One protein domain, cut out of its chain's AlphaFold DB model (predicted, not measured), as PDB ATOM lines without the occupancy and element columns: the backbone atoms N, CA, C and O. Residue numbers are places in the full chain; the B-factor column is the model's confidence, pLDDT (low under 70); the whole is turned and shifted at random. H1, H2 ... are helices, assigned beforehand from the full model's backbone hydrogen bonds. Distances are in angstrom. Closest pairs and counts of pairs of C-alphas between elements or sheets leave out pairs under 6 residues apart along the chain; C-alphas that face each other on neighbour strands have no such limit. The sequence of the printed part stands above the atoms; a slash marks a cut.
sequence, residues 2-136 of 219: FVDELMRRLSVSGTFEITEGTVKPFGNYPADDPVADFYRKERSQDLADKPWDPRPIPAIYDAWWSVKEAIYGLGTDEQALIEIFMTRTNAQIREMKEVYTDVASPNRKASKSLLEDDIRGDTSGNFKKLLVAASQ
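This is residues 2 to 136 of the 219 residues of an uncharacterized protein of Macrostomum lignano (UniProt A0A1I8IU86). Two helical hairpins, H3 with H4 and H6 with H7, lie side by side, and H5 packs on H3 at a steep crossing and is about perpendicular to H6; these five helices make the body. H1 and H2 lie off this body, apart from each other, and two long stretches, residues 14 to 33 and 44 to 56, have no named element. The printed part has 135 residues with seven named helices, H1 to H7 in order along the chain, and no named strand; the class is all helix. It is compact, with a radius of gyration of the C-alphas of 15.7 A and spans of 42 by 37 by 26 A.

H1, residues 2 to 13, touches no helix. It is close to but not clearly touching H5, residues 90 to 104; the closest C-alphas, those of Ser 11 and Ala 91, are 7.5 A apart. H2, residues 34 to 43, touches no helix. H3, residues 57 to 72, touches H5, their closest C-alphas, Ala 59 and Met 96, 4.2 A apart, at a steep tilt of 59 degrees. H3 and H4, residues 78 to 87, form a hairpin at a shallow tilt of 30 degrees, opposite ways, with the C-alphas of Val 67 and Leu 81 closest at 6.1 A. H6, residues 114 to 122, touches H5, about perpendicular at 75 degrees; the C-alphas of Thr 101 and Leu 114 are closest at 6.5 A. H3 and H6 only just touch, with 3 pairs of C-alphas within 8 A; the closest are those of Ile 71 and Asp 122, 6.3 A. H6 and H7, residues 125 to 134, form a hairpin at a shallow tilt of 17 degrees, with the C-alphas of Glu 116 and Val 132 closest at 5.7 A. H7 touches H4, with the C-alphas of Phe 85 and Ala 134 closest at 5.6 A. The helix packing is mostly aligned, but only just: 4 of 6 pairs are at a shallow tilt. Every O i to N i+4 pair is within hydrogen-bond range in H1, H2, H4 and H6, against 8 of 12 in H3, 9 of 11 in H5 and 5 of 6 in H7.

H1 begins at C-alpha 2 (230.368, 96.439, 269.192) and is 16.5 A long. H3 is 20.8 A long from C-alpha 57 (220.876, 112.817, 287.207), and H5 is 20.4 A long. H7 ends at C-alpha 134 (221.133, 94.428, 297.155).

The C-alphas of Phe 2 and Leu 74 are the two farthest apart, 46.1 A. The printed part has no cut. The links H1 to H2 and H2 to H3 are long. Mean pLDDT of the printed part is 73.4; residues 18 to 57, 65 and 106 to 110 are under 70.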
ATOM      1  N   PHE A   2     231.483  97.308 268.762       75.12
ATOM      2  CA  PHE A   2     230.368  96.439 269.192       75.12
ATOM      3  C   PHE A   2     230.417  96.087 270.689       75.12
ATOM      4  O   PHE A   2     229.480  96.391 271.418       75.12
ATOM      5  N   VAL A   3     231.547  95.557 271.175       76.00
ATOM      6  CA  VAL A   3     231.759  95.280 272.611       76.00
ATOM      7  C   VAL A   3     231.613  96.548 273.459       76.00
ATOM      8  O   VAL A   3     231.020  96.499 274.529       76.00
ATOM      9  N   ASP A   4     232.105  97.695 272.982       74.69
ATOM     10  CA  ASP A   4     231.970  98.967 273.705       74.69
ATOM     11  C   ASP A   4     230.501  99.382 273.862       74.69
ATOM     12  O   ASP A   4     230.101  99.811 274.941       74.69
ATOM     13  N   GLU A   5     229.685  99.208 272.819       75.62
ATOM     14  CA  GLU A   5     228.242  99.462 272.881       75.62
ATOM     15  C   GLU A   5     227.540  98.495 273.842       75.62
ATOM     16  O   GLU A   5     226.686  98.914 274.621       75.62
ATOM     17  N   LEU A   6     227.923  97.218 273.855       78.56
ATOM     18  CA  LEU A   6     227.378  96.245 274.804       78.56
ATOM     19  C   LEU A   6     227.771  96.562 276.255       78.56
ATOM     20  O   LEU A   6     226.921  96.518 277.143       78.56
ATOM     21  N   MET A   7     229.024  96.953 276.501       82.19
ATOM     22  CA  MET A   7     229.475  97.413 277.819       82.19
ATOM     23  C   MET A   7     228.724  98.669 278.262       82.19
ATOM     24  O   MET A   7     228.323  98.765 279.420       82.19
ATOM     25  N   ARG A   8     228.473  99.605 277.338       78.12
ATOM     26  CA  ARG A   8     227.648 100.789 277.600       78.12
ATOM     27  C   ARG A   8     226.216 100.404 277.983       78.12
ATOM     28  O   ARG A   8     225.627 101.038 278.849       78.12
ATOM     29  N   ARG A   9     225.628  99.378 277.361       76.44
ATOM     30  CA  ARG A   9     224.282  98.890 277.721       76.44
ATOM     31  C   ARG A   9     224.251  98.228 279.091       76.44
ATOM     32  O   ARG A   9     223.350  98.541 279.868       76.44
ATOM     33  N   LEU A  10     225.252  97.406 279.416       80.06
ATOM     34  CA  LEU A  10     225.384  96.825 280.754       80.06
ATOM     35  C   LEU A  10     225.496  97.905 281.820       80.06
ATOM     36  O   LEU A  10     224.766  97.841 282.796       80.06
ATOM     37  N   SER A  11     226.348  98.917 281.624       77.12
ATOM     38  CA  SER A  11     226.518  99.987 282.617       77.12
ATOM     39  C   SER A  11     225.242 100.801 282.838       77.12
ATOM     40  O   SER A  11     225.063 101.414 283.884       77.12
ATOM     41  N   VAL A  12     224.379 100.843 281.825       71.69
ATOM     42  CA  VAL A  12     223.154 101.635 281.822       71.69
ATOM     43  C   VAL A  12     221.963 100.833 282.366       71.69
ATOM     44  O   VAL A  12     221.184 101.391 283.132       71.69
ATOM     45  N   SER A  13     221.838  99.547 282.018       71.00
ATOM     46  CA  SER A  13     220.634  98.728 282.259       71.00
ATOM     47  C   SER A  13     220.867  97.359 282.903       71.00
ATOM     48  O   SER A  13     219.912  96.631 283.150       71.00
ATOM     49  N   GLY A  14     222.119  96.961 283.138       78.94
ATOM     50  CA  GLY A  14     222.464  95.628 283.648       78.94
ATOM     51  C   GLY A  14     222.277  94.484 282.639       78.94
ATOM     52  O   GLY A  14     222.579  93.334 282.956       78.94
ATOM     53  N   THR A  15     221.823  94.780 281.415       81.88
ATOM     54  CA  THR A  15     221.578  93.818 280.330       81.88
ATOM     55  C   THR A  15     222.024  94.386 278.966       81.88
ATOM     56  O   THR A  15     222.343  95.564 278.828       81.88
ATOM     57  N   PHE A  16     222.136  93.525 277.954       81.44
ATOM     58  CA  PHE A  16     222.381  93.856 276.544       81.44
ATOM     59  C   PHE A  16     221.068  94.097 275.800       81.44
ATOM     60  O   PHE A  16     221.073  94.683 274.709       81.44
ATOM     61  N   GLU A  17     219.966  93.612 276.377       74.75
ATOM     62  CA  GLU A  17     218.630  93.765 275.833       74.75
ATOM     63  C   GLU A  17     218.284  95.248 275.716       74.75
ATOM     64  O   GLU A  17     218.679  96.085 276.533       74.75
ATOM     65  N   ILE A  18     217.567  95.583 274.645       56.00
ATOM     66  CA  ILE A  18     217.066  96.936 274.446       56.00
ATOM     67  C   ILE A  18     215.927  97.113 275.442       56.00
ATOM     68  O   ILE A  18     214.813  96.660 275.207       56.00
ATOM     69  N   THR A  19     216.220  97.739 276.574       49.34
ATOM     70  CA  THR A  19     215.201  98.165 277.525       49.34
ATOM     71  C   THR A  19     214.834  99.612 277.202       49.34
ATOM     72  O   THR A  19     215.703 100.478 277.085       49.34
ATOM     73  N   GLU A  20     213.544  99.894 277.014       39.41
ATOM     74  CA  GLU A  20     213.045 101.240 276.672       39.41
ATOM     75  C   GLU A  20     213.239 102.275 277.806       39.41
ATOM     76  O   GLU A  20     212.936 103.449 277.625       39.41
ATOM     77  N   GLY A  21     213.769 101.878 278.970       39.72
ATOM     78  CA  GLY A  21     213.644 102.649 280.213       39.72
ATOM     79  C   GLY A  21     214.906 103.300 280.780       39.72
ATOM     80  O   GLY A  21     214.803 104.094 281.710       39.72
ATOM     81  N   THR A  22     216.106 103.015 280.279       38.78
ATOM     82  CA  THR A  22     217.318 103.563 280.912       38.78
ATOM     83  C   THR A  22     217.758 104.879 280.286       38.78
ATOM     84  O   THR A  22     218.514 104.942 279.313       38.78
ATOM     85  N   VAL A  23     217.199 105.928 280.886       37.78
ATOM     86  CA  VAL A  23     217.432 107.358 280.684       37.78
ATOM     87  C   VAL A  23     218.905 107.656 280.394       37.78
ATOM     88  O   VAL A  23     219.801 107.391 281.195       37.78
ATOM     89  N   LYS A  24     219.152 108.241 279.218       38.88
ATOM     90  CA  LYS A  24     220.453 108.805 278.845       38.88
ATOM     91  C   LYS A  24     220.752 110.004 279.757       38.88
ATOM     92  O   LYS A  24     219.875 110.853 279.907       38.88
ATOM     93  N   PRO A  25     221.965 110.148 280.312       38.06
ATOM     94  CA  PRO A  25     222.345 111.392 280.966       38.06
ATOM     95  C   PRO A  25     222.549 112.481 279.900       38.06
ATOM     96  O   PRO A  25     223.374 112.324 279.001       38.06
ATOM     97  N   PHE A  26     221.809 113.585 280.007       37.97
ATOM     98  CA  PHE A  26     222.053 114.822 279.262       37.97
ATOM     99  C   PHE A  26     222.217 115.986 280.246       37.97
ATOM    100  O   PHE A  26     221.512 116.075 281.244       37.97
ATOM    101  N   GLY A  27     223.189 116.860 279.970       39.53
ATOM    102  CA  GLY A  27     223.658 117.925 280.867       39.53
ATOM    103  C   GLY A  27     222.786 119.181 280.939       39.53
ATOM    104  O   GLY A  27     223.268 120.183 281.441       39.53
ATOM    105  N   ASN A  28     221.567 119.131 280.408       48.31
ATOM    106  CA  ASN A  28     220.444 120.059 280.560       48.31
ATOM    107  C   ASN A  28     219.286 119.407 279.802       48.31
ATOM    108  O   ASN A  28     219.519 118.881 278.710       48.31
ATOM    109  N   TYR A  29     218.071 119.426 280.346       47.50
ATOM    110  CA  TYR A  29     216.913 118.940 279.605       47.50
ATOM    111  C   TYR A  29     216.407 120.048 278.680       47.50
ATOM    112  O   TYR A  29     216.026 121.113 279.175       47.50
ATOM    113  N   PRO A  30     216.386 119.832 277.354       52.81
ATOM    114  CA  PRO A  30     215.613 120.680 276.463       52.81
ATOM    115  C   PRO A  30     214.182 120.848 276.982       52.81
ATOM    116  O   PRO A  30     213.605 119.931 277.572       52.81
ATOM    117  N   ALA A  31     213.587 122.018 276.753       60.97
ATOM    118  CA  ALA A  31     212.205 122.267 277.147       60.97
ATOM    119  C   ALA A  31     211.212 121.295 276.479       60.97
ATOM    120  O   ALA A  31     210.087 121.206 276.938       60.97
ATOM    121  N   ASP A  32     211.604 120.556 275.446       60.25
ATOM    122  CA  ASP A  32     210.829 119.524 274.751       60.25
ATOM    123  C   ASP A  32     211.264 118.081 275.085       60.25
ATOM    124  O   ASP A  32     210.767 117.132 274.477       60.25
ATOM    125  N   ASP A  33     212.165 117.882 276.054       60.66
ATOM    126  CA  ASP A  33     212.594 116.545 276.469       60.66
ATOM    127  C   ASP A  33     211.449 115.770 277.147       60.66
ATOM    128  O   ASP A  33     210.816 116.313 278.060       60.66
ATOM    129  N   PRO A  34     211.202 114.494 276.782       48.31
ATOM    130  CA  PRO A  34     210.128 113.685 277.360       48.31
ATOM    131  C   PRO A  34     210.155 113.581 278.892       48.31
ATOM    132  O   PRO A  34     209.095 113.490 279.509       48.31
ATOM    133  N   VAL A  35     211.336 113.628 279.520       51.53
ATOM    134  CA  VAL A  35     211.497 113.617 280.980       51.53
ATOM    135  C   VAL A  35     211.066 114.959 281.571       51.53
ATOM    136  O   VAL A  35     210.263 114.982 282.501       51.53
ATOM    137  N   ALA A  36     211.520 116.086 281.014       58.16
ATOM    138  CA  ALA A  36     211.069 117.412 281.453       58.16
ATOM    139  C   ALA A  36     209.552 117.588 281.260       58.16
ATOM    140  O   ALA A  36     208.866 118.155 282.112       58.16
ATOM    141  N   ASP A  37     209.019 117.048 280.166       58.16
ATOM    142  CA  ASP A  37     207.597 117.051 279.845       58.16
ATOM    143  C   ASP A  37     206.772 116.228 280.837       58.16
ATOM    144  O   ASP A  37     205.746 116.709 281.325       58.16
ATOM    145  N   PHE A  38     207.231 115.021 281.173       57.59
ATOM    146  CA  PHE A  38     206.630 114.179 282.204       57.59
ATOM    147  C   PHE A  38     206.607 114.894 283.564       57.59
ATOM    148  O   PHE A  38     205.565 114.961 284.208       57.59
ATOM    149  N   TYR A  39     207.716 115.512 283.979       54.34
ATOM    150  CA  TYR A  39     207.800 116.231 285.256       54.34
ATOM    151  C   TYR A  39     206.880 117.454 285.341       54.34
ATOM    152  O   TYR A  39     206.263 117.690 286.384       54.34
ATOM    153  N   ARG A  40     206.743 118.212 284.248       63.09
ATOM    154  CA  ARG A  40     205.791 119.329 284.185       63.09
ATOM    155  C   ARG A  40     204.344 118.847 284.227       63.09
ATOM    156  O   ARG A  40     203.545 119.445 284.944       63.09
ATOM    157  N   LYS A  41     204.017 117.783 283.483       57.19
ATOM    158  CA  LYS A  41     202.650 117.243 283.372       57.19
ATOM    159  C   LYS A  41     202.191 116.540 284.648       57.19
ATOM    160  O   LYS A  41     201.092 116.810 285.117       57.19
ATOM    161  N   GLU A  42     203.042 115.704 285.231       49.47
ATOM    162  CA  GLU A  42     202.661 114.796 286.320       49.47
ATOM    163  C   GLU A  42     203.061 115.309 287.710       49.47
ATOM    164  O   GLU A  42     202.478 114.904 288.713       49.47
ATOM    165  N   ARG A  43     204.075 116.185 287.809       47.41
ATOM    166  CA  ARG A  43     204.694 116.556 289.099       47.41
ATOM    167  C   ARG A  43     204.848 118.060 289.343       47.41
ATOM    168  O   ARG A  43     205.357 118.442 290.395       47.41
ATOM    169  N   SER A  44     204.371 118.917 288.429       49.28
ATOM    170  CA  SER A  44     204.363 120.390 288.563       49.28
ATOM    171  C   SER A  44     205.728 121.013 288.915       49.28
ATOM    172  O   SER A  44     205.789 122.034 289.600       49.28
ATOM    173  N   GLN A  45     206.835 120.411 288.472       53.81
ATOM    174  CA  GLN A  45     208.188 120.936 288.699       53.81
ATOM    175  C   GLN A  45     208.860 121.310 287.376       53.81
ATOM    176  O   GLN A  45     208.804 120.550 286.412       53.81
ATOM    177  N   ASP A  46     209.512 122.476 287.353       59.00
ATOM    178  CA  ASP A  46     210.310 122.947 286.220       59.00
ATOM    179  C   ASP A  46     211.788 122.569 286.405       59.00
ATOM    180  O   ASP A  46     212.401 122.854 287.442       59.00
ATOM    181  N   LEU A  47     212.339 121.891 285.398       58.91
ATOM    182  CA  LEU A  47     213.709 121.380 285.369       58.91
ATOM    183  C   LEU A  47     214.566 122.032 284.271       58.91
ATOM    184  O   LEU A  47     215.740 121.687 284.166       58.91
ATOM    185  N   ALA A  48     214.023 122.969 283.481       57.00
ATOM    186  CA  ALA A  48     214.721 123.558 282.332       57.00
ATOM    187  C   ALA A  48     215.942 124.428 282.711       57.00
ATOM    188  O   ALA A  48     216.894 124.497 281.938       57.00
ATOM    189  N   ASP A  49     215.947 125.023 283.911       53.06
ATOM    190  CA  ASP A  49     216.935 126.040 284.327       53.06
ATOM    191  C   ASP A  49     217.744 125.670 285.591       53.06
ATOM    192  O   ASP A  49     218.400 126.518 286.206       53.06
ATOM    193  N   LYS A  50     217.689 124.413 286.047       50.00
ATOM    194  CA  LYS A  50     218.420 123.988 287.256       50.00
ATOM    195  C   LYS A  50     219.925 123.843 286.953       50.00
ATOM    196  O   LYS A  50     220.263 123.248 285.933       50.00
ATOM    197  N   PRO A  51     220.837 124.340 287.822       42.91
ATOM    198  CA  PRO A  51     222.279 124.180 287.633       42.91
ATOM    199  C   PRO A  51     222.655 122.707 287.473       42.91
ATOM    200  O   PRO A  51     222.115 121.864 288.191       42.91
ATOM    201  N   TRP A  52     223.605 122.421 286.579       38.56
ATOM    202  CA  TRP A  52     224.173 121.085 286.420       38.56
ATOM    203  C   TRP A  52     224.676 120.567 287.773       38.56
ATOM    204  O   TRP A  52     225.604 121.132 288.359       38.56
ATOM    205  N   ASP A  53     224.048 119.503 288.270       45.09
ATOM    206  CA  ASP A  53     224.606 118.709 289.355       45.09
ATOM    207  C   ASP A  53     225.683 117.802 288.737       45.09
ATOM    208  O   ASP A  53     225.377 117.064 287.795       45.09
ATOM    209  N   PRO A  54     226.945 117.851 289.206       41.16
ATOM    210  CA  PRO A  54     228.009 116.997 288.687       41.16
ATOM    211  C   PRO A  54     227.763 115.503 288.896       41.16
ATOM    212  O   PRO A  54     228.480 114.679 288.324       41.16
ATOM    213  N   ARG A  55     226.785 115.144 289.731       48.94
ATOM    214  CA  ARG A  55     226.383 113.767 289.991       48.94
ATOM    215  C   ARG A  55     225.376 113.339 288.925       48.94
ATOM    216  O   ARG A  55     224.526 114.136 288.530       48.94
ATOM    217  N   PRO A  56     225.444 112.094 288.432       56.12
ATOM    218  CA  PRO A  56     224.555 111.649 287.371       56.12
ATOM    219  C   PRO A  56     223.094 111.844 287.797       56.12
ATOM    220  O   PRO A  56     222.674 111.332 288.830       56.12
ATOM    221  N   ILE A  57     222.315 112.578 286.992       58.03
ATOM    222  CA  ILE A  57     220.876 112.817 287.207       58.03
ATOM    223  C   ILE A  57     220.118 111.520 287.559       58.03
ATOM    224  O   ILE A  57     219.295 111.567 288.474       58.03
ATOM    225  N   PRO A  58     220.427 110.352 286.950       70.69
ATOM    226  CA  PRO A  58     219.859 109.075 287.383       70.69
ATOM    227  C   PRO A  58     220.089 108.743 288.866       70.69
ATOM    228  O   PRO A  58     219.158 108.326 289.541       70.69
ATOM    229  N   ALA A  59     221.285 108.985 289.408       77.38
ATOM    230  CA  ALA A  59     221.598 108.696 290.807       77.38
ATOM    231  C   ALA A  59     220.828 109.607 291.776       77.38
ATOM    232  O   ALA A  59     220.382 109.152 292.827       77.38
ATOM    233  N   ILE A  60     220.634 110.881 291.420       73.75
ATOM    234  CA  ILE A  60     219.807 111.813 292.203       73.75
ATOM    235  C   ILE A  60     218.333 111.433 292.110       73.75
ATOM    236  O   ILE A  60     217.635 111.478 293.125       73.75
ATOM    237  N   TYR A  61     217.873 111.038 290.921       74.62
ATOM    238  CA  TYR A  61     216.521 110.533 290.717       74.62
ATOM    239  C   TYR A  61     216.240 109.333 291.619       74.62
ATOM    240  O   TYR A  61     215.336 109.387 292.451       74.62
ATOM    241  N   ASP A  62     217.072 108.299 291.503       82.00
ATOM    242  CA  ASP A  62     216.946 107.066 292.271       82.00
ATOM    243  C   ASP A  62     217.015 107.345 293.779       82.00
ATOM    244  O   ASP A  62     216.203 106.829 294.545       82.00
ATOM    245  N   ALA A  63     217.939 108.207 294.217       85.19
ATOM    246  CA  ALA A  63     218.109 108.532 295.627       85.19
ATOM    247  C   ALA A  63     216.925 109.323 296.202       85.19
ATOM    248  O   ALA A  63     216.412 108.973 297.265       85.19
ATOM    249  N   TRP A  64     216.515 110.407 295.539       80.50
ATOM    250  CA  TRP A  64     215.482 111.306 296.045       80.50
ATOM    251  C   TRP A  64     214.093 110.736 295.754       80.50
ATOM    252  O   TRP A  64     213.342 110.453 296.682       80.50
ATOM    253  N   TRP A  65     213.740 110.575 294.478       68.31
ATOM    254  CA  TRP A  65     212.359 110.336 294.039       68.31
ATOM    255  C   TRP A  65     211.909 108.886 294.118       68.31
ATOM    256  O   TRP A  65     210.701 108.655 294.072       68.31
ATOM    257  N   SER A  66     212.843 107.946 294.232       79.81
ATOM    258  CA  SER A  66     212.512 106.533 294.393       79.81
ATOM    259  C   SER A  66     212.774 106.086 295.827       79.81
ATOM    260  O   SER A  66     211.838 105.831 296.571       79.81
ATOM    261  N   VAL A  67     214.035 106.042 296.259       87.31
ATOM    262  CA  VAL A  67     214.408 105.372 297.512       87.31
ATOM    263  C   VAL A  67     214.008 106.166 298.751       87.31
ATOM    264  O   VAL A  67     213.416 105.603 299.668       87.31
ATOM    265  N   LYS A  68     214.310 107.468 298.809       86.56
ATOM    266  CA  LYS A  68     213.969 108.275 299.987       86.56
ATOM    267  C   LYS A  68     212.455 108.372 300.174       86.56
ATOM    268  O   LYS A  68     211.985 108.151 301.282       86.56
ATOM    269  N   GLU A  69     211.696 108.682 299.125       84.38
ATOM    270  CA  GLU A  69     210.229 108.744 299.230       84.38
ATOM    271  C   GLU A  69     209.615 107.390 299.590       84.38
ATOM    272  O   GLU A  69     208.697 107.345 300.406       84.38
ATOM    273  N   ALA A  70     210.166 106.292 299.061       87.50
ATOM    274  CA  ALA A  70     209.724 104.949 299.416       87.50
ATOM    275  C   ALA A  70     209.947 104.597 300.894       87.50
ATOM    276  O   ALA A  70     209.215 103.763 301.409       87.50
ATOM    277  N   ILE A  71     210.934 105.208 301.561       89.75
ATOM    278  CA  ILE A  71     211.272 104.946 302.972       89.75
ATOM    279  C   ILE A  71     210.625 105.962 303.930       89.75
ATOM    280  O   ILE A  71     210.230 105.627 305.037       89.75
ATOM    281  N   TYR A  72     210.560 107.240 303.551       83.19
ATOM    282  CA  TYR A  72     210.108 108.320 304.440       83.19
ATOM    283  C   TYR A  72     208.609 108.646 304.293       83.19
ATOM    284  O   TYR A  72     208.116 109.584 304.928       83.19
ATOM    285  N   GLY A  73     207.890 107.895 303.453       77.88
ATOM    286  CA  GLY A  73     206.448 108.001 303.255       77.88
ATOM    287  C   GLY A  73     205.609 107.433 304.409       77.88
ATOM    288  O   GLY A  73     206.104 107.036 305.463       77.88
ATOM    289  N   LEU A  74     204.282 107.422 304.228       75.75
ATOM    290  CA  LEU A  74     203.382 106.691 305.126       75.75
ATOM    291  C   LEU A  74     203.414 105.203 304.765       75.75
ATOM    292  O   LEU A  74     202.754 104.787 303.814       75.75
ATOM    293  N   GLY A  75     204.148 104.425 305.558       82.50
ATOM    294  CA  GLY A  75     204.503 103.052 305.202       82.50
ATOM    295  C   GLY A  75     205.680 103.023 304.225       82.50
ATOM    296  O   GLY A  75     206.241 104.067 303.899       82.50
ATOM    297  N   THR A  76     206.030 101.828 303.761       90.19
ATOM    298  CA  THR A  76     207.146 101.609 302.837       90.19
ATOM    299  C   THR A  76     206.603 101.323 301.439       90.19
ATOM    300  O   THR A  76     205.685 100.523 301.303       90.19
ATOM    301  N   ASP A  77     207.166 101.929 300.393       85.69
ATOM    302  CA  ASP A  77     206.908 101.496 299.010       85.69
ATOM    303  C   ASP A  77     207.903 100.392 298.628       85.69
ATOM    304  O   ASP A  77     208.986 100.637 298.087       85.69
ATOM    305  N   GLU A  78     207.562  99.142 298.951       85.44
ATOM    306  CA  GLU A  78     208.451  98.011 298.689       85.44
ATOM    307  C   GLU A  78     208.692  97.778 297.194       85.44
ATOM    308  O   GLU A  78     209.765  97.299 296.822       85.44
ATOM    309  N   GLN A  79     207.726  98.118 296.334       78.38
ATOM    310  CA  GLN A  79     207.842  97.913 294.889       78.38
ATOM    311  C   GLN A  79     208.911  98.826 294.300       78.38
ATOM    312  O   GLN A  79     209.786  98.337 293.582       78.38
ATOM    313  N   ALA A  80     208.902 100.108 294.672       81.56
ATOM    314  CA  ALA A  80     209.931 101.053 294.254       81.56
ATOM    315  C   ALA A  80     211.329 100.614 294.724       81.56
ATOM    316  O   ALA A  80     212.290 100.651 293.950       81.56
ATOM    317  N   LEU A  81     211.457 100.137 295.970       87.25
ATOM    318  CA  LEU A  81     212.737  99.642 296.489       87.25
ATOM    319  C   LEU A  81     213.225  98.404 295.724       87.25
ATOM    320  O   LEU A  81     214.397  98.342 295.346       87.25
ATOM    321  N   ILE A  82     212.345  97.433 295.463       83.00
ATOM    322  CA  ILE A  82     212.681  96.241 294.672       83.00
ATOM    323  C   ILE A  82     213.118  96.647 293.265       83.00
ATOM    324  O   ILE A  82     214.164  96.191 292.805       83.00
ATOM    325  N   GLU A  83     212.358  97.507 292.590       78.44
ATOM    326  CA  GLU A  83     212.663  97.939 291.229       78.44
ATOM    327  C   GLU A  83     214.060  98.559 291.152       78.44
ATOM    328  O   GLU A  83     214.888  98.121 290.349       78.44
ATOM    329  N   ILE A  84     214.371  99.518 292.027       84.56
ATOM    330  CA  ILE A  84     215.679 100.177 292.031       84.56
ATOM    331  C   ILE A  84     216.797  99.176 292.328       84.56
ATOM    332  O   ILE A  84     217.729  99.030 291.534       84.56
ATOM    333  N   PHE A  85     216.721  98.444 293.439       87.69
ATOM    334  CA  PHE A  85     217.843  97.604 293.864       87.69
ATOM    335  C   PHE A  85     218.047  96.352 293.004       87.69
ATOM    336  O   PHE A  85     219.158  95.817 292.966       87.69
ATOM    337  N   MET A  86     217.016  95.892 292.291       81.94
ATOM    338  CA  MET A  86     217.124  94.729 291.407       81.94
ATOM    339  C   MET A  86     217.480  95.091 289.962       81.94
ATOM    340  O   MET A  86     217.973  94.220 289.240       81.94
ATOM    341  N   THR A  87     217.298  96.344 289.535       77.75
ATOM    342  CA  THR A  87     217.605  96.770 288.155       77.75
ATOM    343  C   THR A  87     218.891  97.579 288.025       77.75
ATOM    344  O   THR A  87     219.496  97.580 286.954       77.75
ATOM    345  N   ARG A  88     219.341  98.263 289.083       84.06
ATOM    346  CA  ARG A  88     220.558  99.082 289.027       84.06
ATOM    347  C   ARG A  88     221.831  98.243 289.114       84.06
ATOM    348  O   ARG A  88     221.918  97.269 289.859       84.06
ATOM    349  N   THR A  89     222.838  98.665 288.354       86.50
ATOM    350  CA  THR A  89     224.202  98.119 288.399       86.50
ATOM    351  C   THR A  89     224.905  98.488 289.701       86.50
ATOM    352  O   THR A  89     224.530  99.439 290.391       86.50
ATOM    353  N   ASN A  90     225.996  97.796 290.021       89.88
ATOM    354  CA  ASN A  90     226.818  98.106 291.189       89.88
ATOM    355  C   ASN A  90     227.370  99.540 291.150       89.88
ATOM    356  O   ASN A  90     227.502 100.187 292.191       89.88
ATOM    357  N   ALA A  91     227.714 100.035 289.955       86.56
ATOM    358  CA  ALA A  91     228.180 101.405 289.760       86.56
ATOM    359  C   ALA A  91     227.067 102.419 290.062       86.56
ATOM    360  O   ALA A  91     227.274 103.306 290.886       86.56
ATOM    361  N   GLN A  92     225.874 102.221 289.495       86.50
ATOM    362  CA  GLN A  92     224.712 103.081 289.740       86.50
ATOM    363  C   GLN A  92     224.283 103.068 291.213       86.50
ATOM    364  O   GLN A  92     224.017 104.123 291.780       86.50
ATOM    365  N   ILE A  93     224.279 101.902 291.874       89.62
ATOM    366  CA  ILE A  93     223.977 101.799 293.312       89.62
ATOM    367  C   ILE A  93     224.996 102.596 294.137       89.62
ATOM    368  O   ILE A  93     224.621 103.280 295.089       89.62
ATOM    369  N   ARG A  94     226.287 102.539 293.783       87.81
ATOM    370  CA  ARG A  94     227.334 103.306 294.472       87.81
ATOM    371  C   ARG A  94     227.132 104.811 294.304       87.81
ATOM    372  O   ARG A  94     227.146 105.522 295.303       87.81
ATOM    373  N   GLU A  95     226.897 105.268 293.078       86.31
ATOM    374  CA  GLU A  95     226.620 106.677 292.775       86.31
ATOM    375  C   GLU A  95     225.363 107.169 293.507       86.31
ATOM    376  O   GLU A  95     225.369 108.227 294.137       86.31
ATOM    377  N   MET A  96     224.294 106.368 293.503       87.56
ATOM    378  CA  MET A  96     223.063 106.671 294.228       87.56
ATOM    379  C   MET A  96     223.320 106.808 295.731       87.56
ATOM    380  O   MET A  96     222.806 107.735 296.344       87.56
ATOM    381  N   LYS A  97     224.132 105.939 296.344       88.25
ATOM    382  CA  LYS A  97     224.467 106.019 297.780       88.25
ATOM    383  C   LYS A  97     225.238 107.277 298.151       88.25
ATOM    384  O   LYS A  97     225.019 107.836 299.229       88.25
ATOM    385  N   GLU A  98     226.134 107.713 297.272       83.81
ATOM    386  CA  GLU A  98     226.864 108.967 297.447       83.81
ATOM    387  C   GLU A  98     225.891 110.150 297.494       83.81
ATOM    388  O   GLU A  98     225.993 110.988 298.387       83.81
ATOM    389  N   VAL A  99     224.885 110.166 296.613       82.56
ATOM    390  CA  VAL A  99     223.838 111.202 296.600       82.56
ATOM    391  C   VAL A  99     222.833 111.044 297.746       82.56
ATOM    392  O   VAL A  99     222.387 112.042 298.315       82.56
ATOM    393  N   TYR A 100     222.472 109.809 298.102       86.88
ATOM    394  CA  TYR A 100     221.442 109.492 299.098       86.88
ATOM    395  C   TYR A 100     221.703 110.199 300.427       86.88
ATOM    396  O   TYR A 100     220.797 110.740 301.063       86.88
ATOM    397  N   THR A 101     222.977 110.256 300.807       83.12
ATOM    398  CA  THR A 101     223.418 110.895 302.044       83.12
ATOM    399  C   THR A 101     223.025 112.373 302.116       83.12
ATOM    400  O   THR A 101     222.549 112.831 303.158       83.12
ATOM    401  N   ASP A 102     223.142 113.094 301.002       81.12
ATOM    402  CA  ASP A 102     222.819 114.519 300.929       81.12
ATOM    403  C   ASP A 102     221.302 114.766 300.930       81.12
ATOM    404  O   ASP A 102     220.832 115.749 301.507       81.12
ATOM    405  N   VAL A 103     220.515 113.876 300.309       78.81
ATOM    406  CA  VAL A 103     219.055 114.054 300.169       78.81
ATOM    407  C   VAL A 103     218.264 113.604 301.400       78.81
ATOM    408  O   VAL A 103     217.229 114.205 301.715       78.81
ATOM    409  N   ALA A 104     218.727 112.558 302.092       80.44
ATOM    410  CA  ALA A 104     218.062 111.979 303.262       80.44
ATOM    411  C   ALA A 104     218.494 112.649 304.575       80.44
ATOM    412  O   ALA A 104     217.724 112.712 305.532       80.44
ATOM    413  N   SER A 105     219.709 113.201 304.632       74.31
ATOM    414  CA  SER A 105     220.244 113.842 305.836       74.31
ATOM    415  C   SER A 105     220.894 115.199 305.552       74.31
ATOM    416  O   SER A 105     222.043 115.416 305.930       74.31
ATOM    417  N   PRO A 106     220.146 116.180 305.003       67.31
ATOM    418  CA  PRO A 106     220.702 117.498 304.672       67.31
ATOM    419  C   PRO A 106     221.288 118.236 305.890       67.31
ATOM    420  O   PRO A 106     222.109 119.133 305.736       67.31
ATOM    421  N   ASN A 107     220.887 117.846 307.108       67.25
ATOM    422  CA  ASN A 107     221.305 118.457 308.373       67.25
ATOM    423  C   ASN A 107     222.004 117.480 309.340       67.25
ATOM    424  O   ASN A 107     222.148 117.794 310.523       67.25
ATOM    425  N   ARG A 108     222.400 116.276 308.896       61.59
ATOM    426  CA  ARG A 108     223.104 115.299 309.749       61.59
ATOM    427  C   ARG A 108     224.462 114.934 309.164       61.59
ATOM    428  O   ARG A 108     224.741 115.141 307.990       61.59
ATOM    429  N   LYS A 109     225.328 114.382 310.015       62.84
ATOM    430  CA  LYS A 109     226.634 113.878 309.594       62.84
ATOM    431  C   LYS A 109     226.433 112.754 308.578       62.84
ATOM    432  O   LYS A 109     225.817 111.743 308.905       62.84
ATOM    433  N   ALA A 110     227.005 112.935 307.393       67.56
ATOM    434  CA  ALA A 110     227.065 111.922 306.354       67.56
ATOM    435  C   ALA A 110     227.570 110.581 306.917       67.56
ATOM    436  O   ALA A 110     228.668 110.515 307.482       67.56
ATOM    437  N   SER A 111     226.770 109.522 306.771       77.38
ATOM    438  CA  SER A 111     227.166 108.153 307.103       77.38
ATOM    439  C   SER A 111     227.207 107.318 305.836       77.38
ATOM    440  O   SER A 111     226.243 107.287 305.077       77.38
ATOM    441  N   LYS A 112     228.300 106.575 305.640       75.50
ATOM    442  CA  LYS A 112     228.427 105.633 304.517       75.50
ATOM    443  C   LYS A 112     227.405 104.493 304.566       75.50
ATOM    444  O   LYS A 112     227.204 103.848 303.546       75.50
ATOM    445  N   SER A 113     226.814 104.238 305.736       86.06
ATOM    446  CA  SER A 113     225.776 103.225 305.950       86.06
ATOM    447  C   SER A 113     224.362 103.800 306.000       86.06
ATOM    448  O   SER A 113     223.444 103.053 306.318       86.06
ATOM    449  N   LEU A 114     224.174 105.106 305.747       89.38
ATOM    450  CA  LEU A 114     222.886 105.770 305.984       89.38
ATOM    451  C   LEU A 114     221.742 105.080 305.240       89.38
ATOM    452  O   LEU A 114     220.696 104.842 305.827       89.38
ATOM    453  N   LEU A 115     221.959 104.724 303.973       92.06
ATOM    454  CA  LEU A 115     220.953 104.026 303.183       92.06
ATOM    455  C   LEU A 115     220.566 102.686 303.817       92.06
ATOM    456  O   LEU A 115     219.389 102.385 303.971       92.06
ATOM    457  N   GLU A 116     221.549 101.873 304.202       93.56
ATOM    458  CA  GLU A 116     221.283 100.593 304.852       93.56
ATOM    459  C   GLU A 116     220.607 100.764 306.211       93.56
ATOM    460  O   GLU A 116     219.789  99.930 306.589       93.56
ATOM    461  N   ASP A 117     220.962 101.803 306.961       92.62
ATOM    462  CA  ASP A 117     220.369 102.097 308.264       92.62
ATOM    463  C   ASP A 117     218.899 102.506 308.119       92.62
ATOM    464  O   ASP A 117     218.052 101.979 308.843       92.62
ATOM    465  N   ASP A 118     218.587 103.344 307.131       92.69
ATOM    466  CA  ASP A 118     217.224 103.749 306.786       92.69
ATOM    467  C   ASP A 118     216.389 102.540 306.320       92.69
ATOM    468  O   ASP A 118     215.321 102.281 306.873       92.69
ATOM    469  N   ILE A 119     216.920 101.702 305.415       93.75
ATOM    470  CA  ILE A 119     216.267 100.446 305.000       93.75
ATOM    471  C   ILE A 119     216.009  99.537 306.210       93.75
ATOM    472  O   ILE A 119     214.940  98.936 306.324       93.75
ATOM    473  N   ARG A 120     216.978  99.396 307.129       94.38
ATOM    474  CA  ARG A 120     216.826  98.545 308.324       94.38
ATOM    475  C   ARG A 120     215.769  99.058 309.291       94.38
ATOM    476  O   ARG A 120     215.199  98.232 310.007       94.38
ATOM    477  N   GLY A 121     215.607 100.376 309.370       92.50
ATOM    478  CA  GLY A 121     214.628 101.035 310.226       92.50
ATOM    479  C   GLY A 121     213.204 100.881 309.708       92.50
ATOM    480  O   GLY A 121     212.294 100.724 310.517       92.50
ATOM    481  N   ASP A 122     213.041 100.864 308.385       92.06
ATOM    482  CA  ASP A 122     211.728 100.883 307.739       92.06
ATOM    483  C   ASP A 122     211.226  99.492 307.314       92.06
ATOM    484  O   ASP A 122     210.031  99.245 307.218       92.06
ATOM    485  N   THR A 123     212.132  98.521 307.151       93.88
ATOM    486  CA  THR A 123     211.782  97.155 306.721       93.88
ATOM    487  C   THR A 123     212.095  96.089 307.771       93.88
ATOM    488  O   THR A 123     212.879  96.271 308.707       93.88
ATOM    489  N   SER A 124     211.492  94.904 307.634       93.50
ATOM    490  CA  SER A 124     211.684  93.794 308.575       93.50
ATOM    491  C   SER A 124     211.840  92.433 307.884       93.50
ATOM    492  O   SER A 124     211.803  92.323 306.657       93.50
ATOM    493  N   GLY A 125     212.109  91.389 308.675       92.50
ATOM    494  CA  GLY A 125     212.206  90.011 308.185       92.50
ATOM    495  C   GLY A 125     213.283  89.788 307.117       92.50
ATOM    496  O   GLY A 125     214.336  90.435 307.120       92.50
ATOM    497  N   ASN A 126     213.034  88.839 306.215       91.12
ATOM    498  CA  ASN A 126     213.951  88.517 305.122       91.12
ATOM    499  C   ASN A 126     213.883  89.528 303.974       91.12
ATOM    500  O   ASN A 126     214.884  89.693 303.282       91.12
ATOM    501  N   PHE A 127     212.785  90.276 303.835       89.81
ATOM    502  CA  PHE A 127     212.713  91.396 302.900       89.81
ATOM    503  C   PHE A 127     213.779  92.459 303.211       89.81
ATOM    504  O   PHE A 127     214.563  92.830 302.339       89.81
ATOM    505  N   LYS A 128     213.935  92.834 304.489       94.12
ATOM    506  CA  LYS A 128     215.050  93.684 304.938       94.12
ATOM    507  C   LYS A 128     216.413  93.119 304.547       94.12
ATOM    508  O   LYS A 128     217.280  93.855 304.085       94.12
ATOM    509  N   LYS A 129     216.635  91.818 304.770       93.31
ATOM    510  CA  LYS A 129     217.923  91.178 304.450       93.31
ATOM    511  C   LYS A 129     218.218  91.264 302.951       93.31
ATOM    512  O   LYS A 129     219.352  91.564 302.590       93.31
ATOM    513  N   LEU A 130     217.205  91.041 302.112       92.06
ATOM    514  CA  LEU A 130     217.300  91.157 300.659       92.06
ATOM    515  C   LEU A 130     217.700  92.573 300.238       92.06
ATOM    516  O   LEU A 130     218.697  92.737 299.538       92.06
ATOM    517  N   LEU A 131     216.964  93.586 300.701       93.69
ATOM    518  CA  LEU A 131     217.220  94.980 300.337       93.69
ATOM    519  C   LEU A 131     218.593  95.457 300.809       93.69
ATOM    520  O   LEU A 131     219.323  96.057 300.031       93.69
ATOM    521  N   VAL A 132     218.986  95.134 302.047       93.50
ATOM    522  CA  VAL A 132     220.313  95.486 302.581       93.50
ATOM    523  C   VAL A 132     221.438  94.787 301.814       93.50
ATOM    524  O   VAL A 132     222.528  95.343 301.689       93.50
ATOM    525  N   ALA A 133     221.223  93.563 301.325       92.38
ATOM    526  CA  ALA A 133     222.209  92.872 300.497       92.38
ATOM    527  C   ALA A 133     222.309  93.513 299.105       92.38
ATOM    528  O   ALA A 133     223.410  93.783 298.629       92.38
ATOM    529  N   ALA A 134     221.171  93.810 298.475       91.75
ATOM    530  CA  ALA A 134     221.133  94.428 297.155       91.75
ATOM    531  C   ALA A 134     221.695  95.866 297.176       91.75
ATOM    532  O   ALA A 134     222.504  96.224 296.321       91.75
ATOM    533  N   SER A 135     221.394  96.657 298.213       92.62
ATOM    534  CA  SER A 135     221.889  98.033 298.382       92.62
ATOM    535  C   SER A 135     223.402  98.132 298.607       92.62
ATOM    536  O   SER A 135     223.970  99.226 298.584       92.62
ATOM    537  N   GLN A 136     224.102  97.019 298.835       91.62
ATOM    538  CA  GLN A 136     225.563  97.025 298.928       91.62
ATOM    539  C   GLN A 136     226.242  97.145 297.560       91.62
ATOM    540  O   GLN A 136     227.410  97.529 297.520       91.62
TER     541      GLN A 136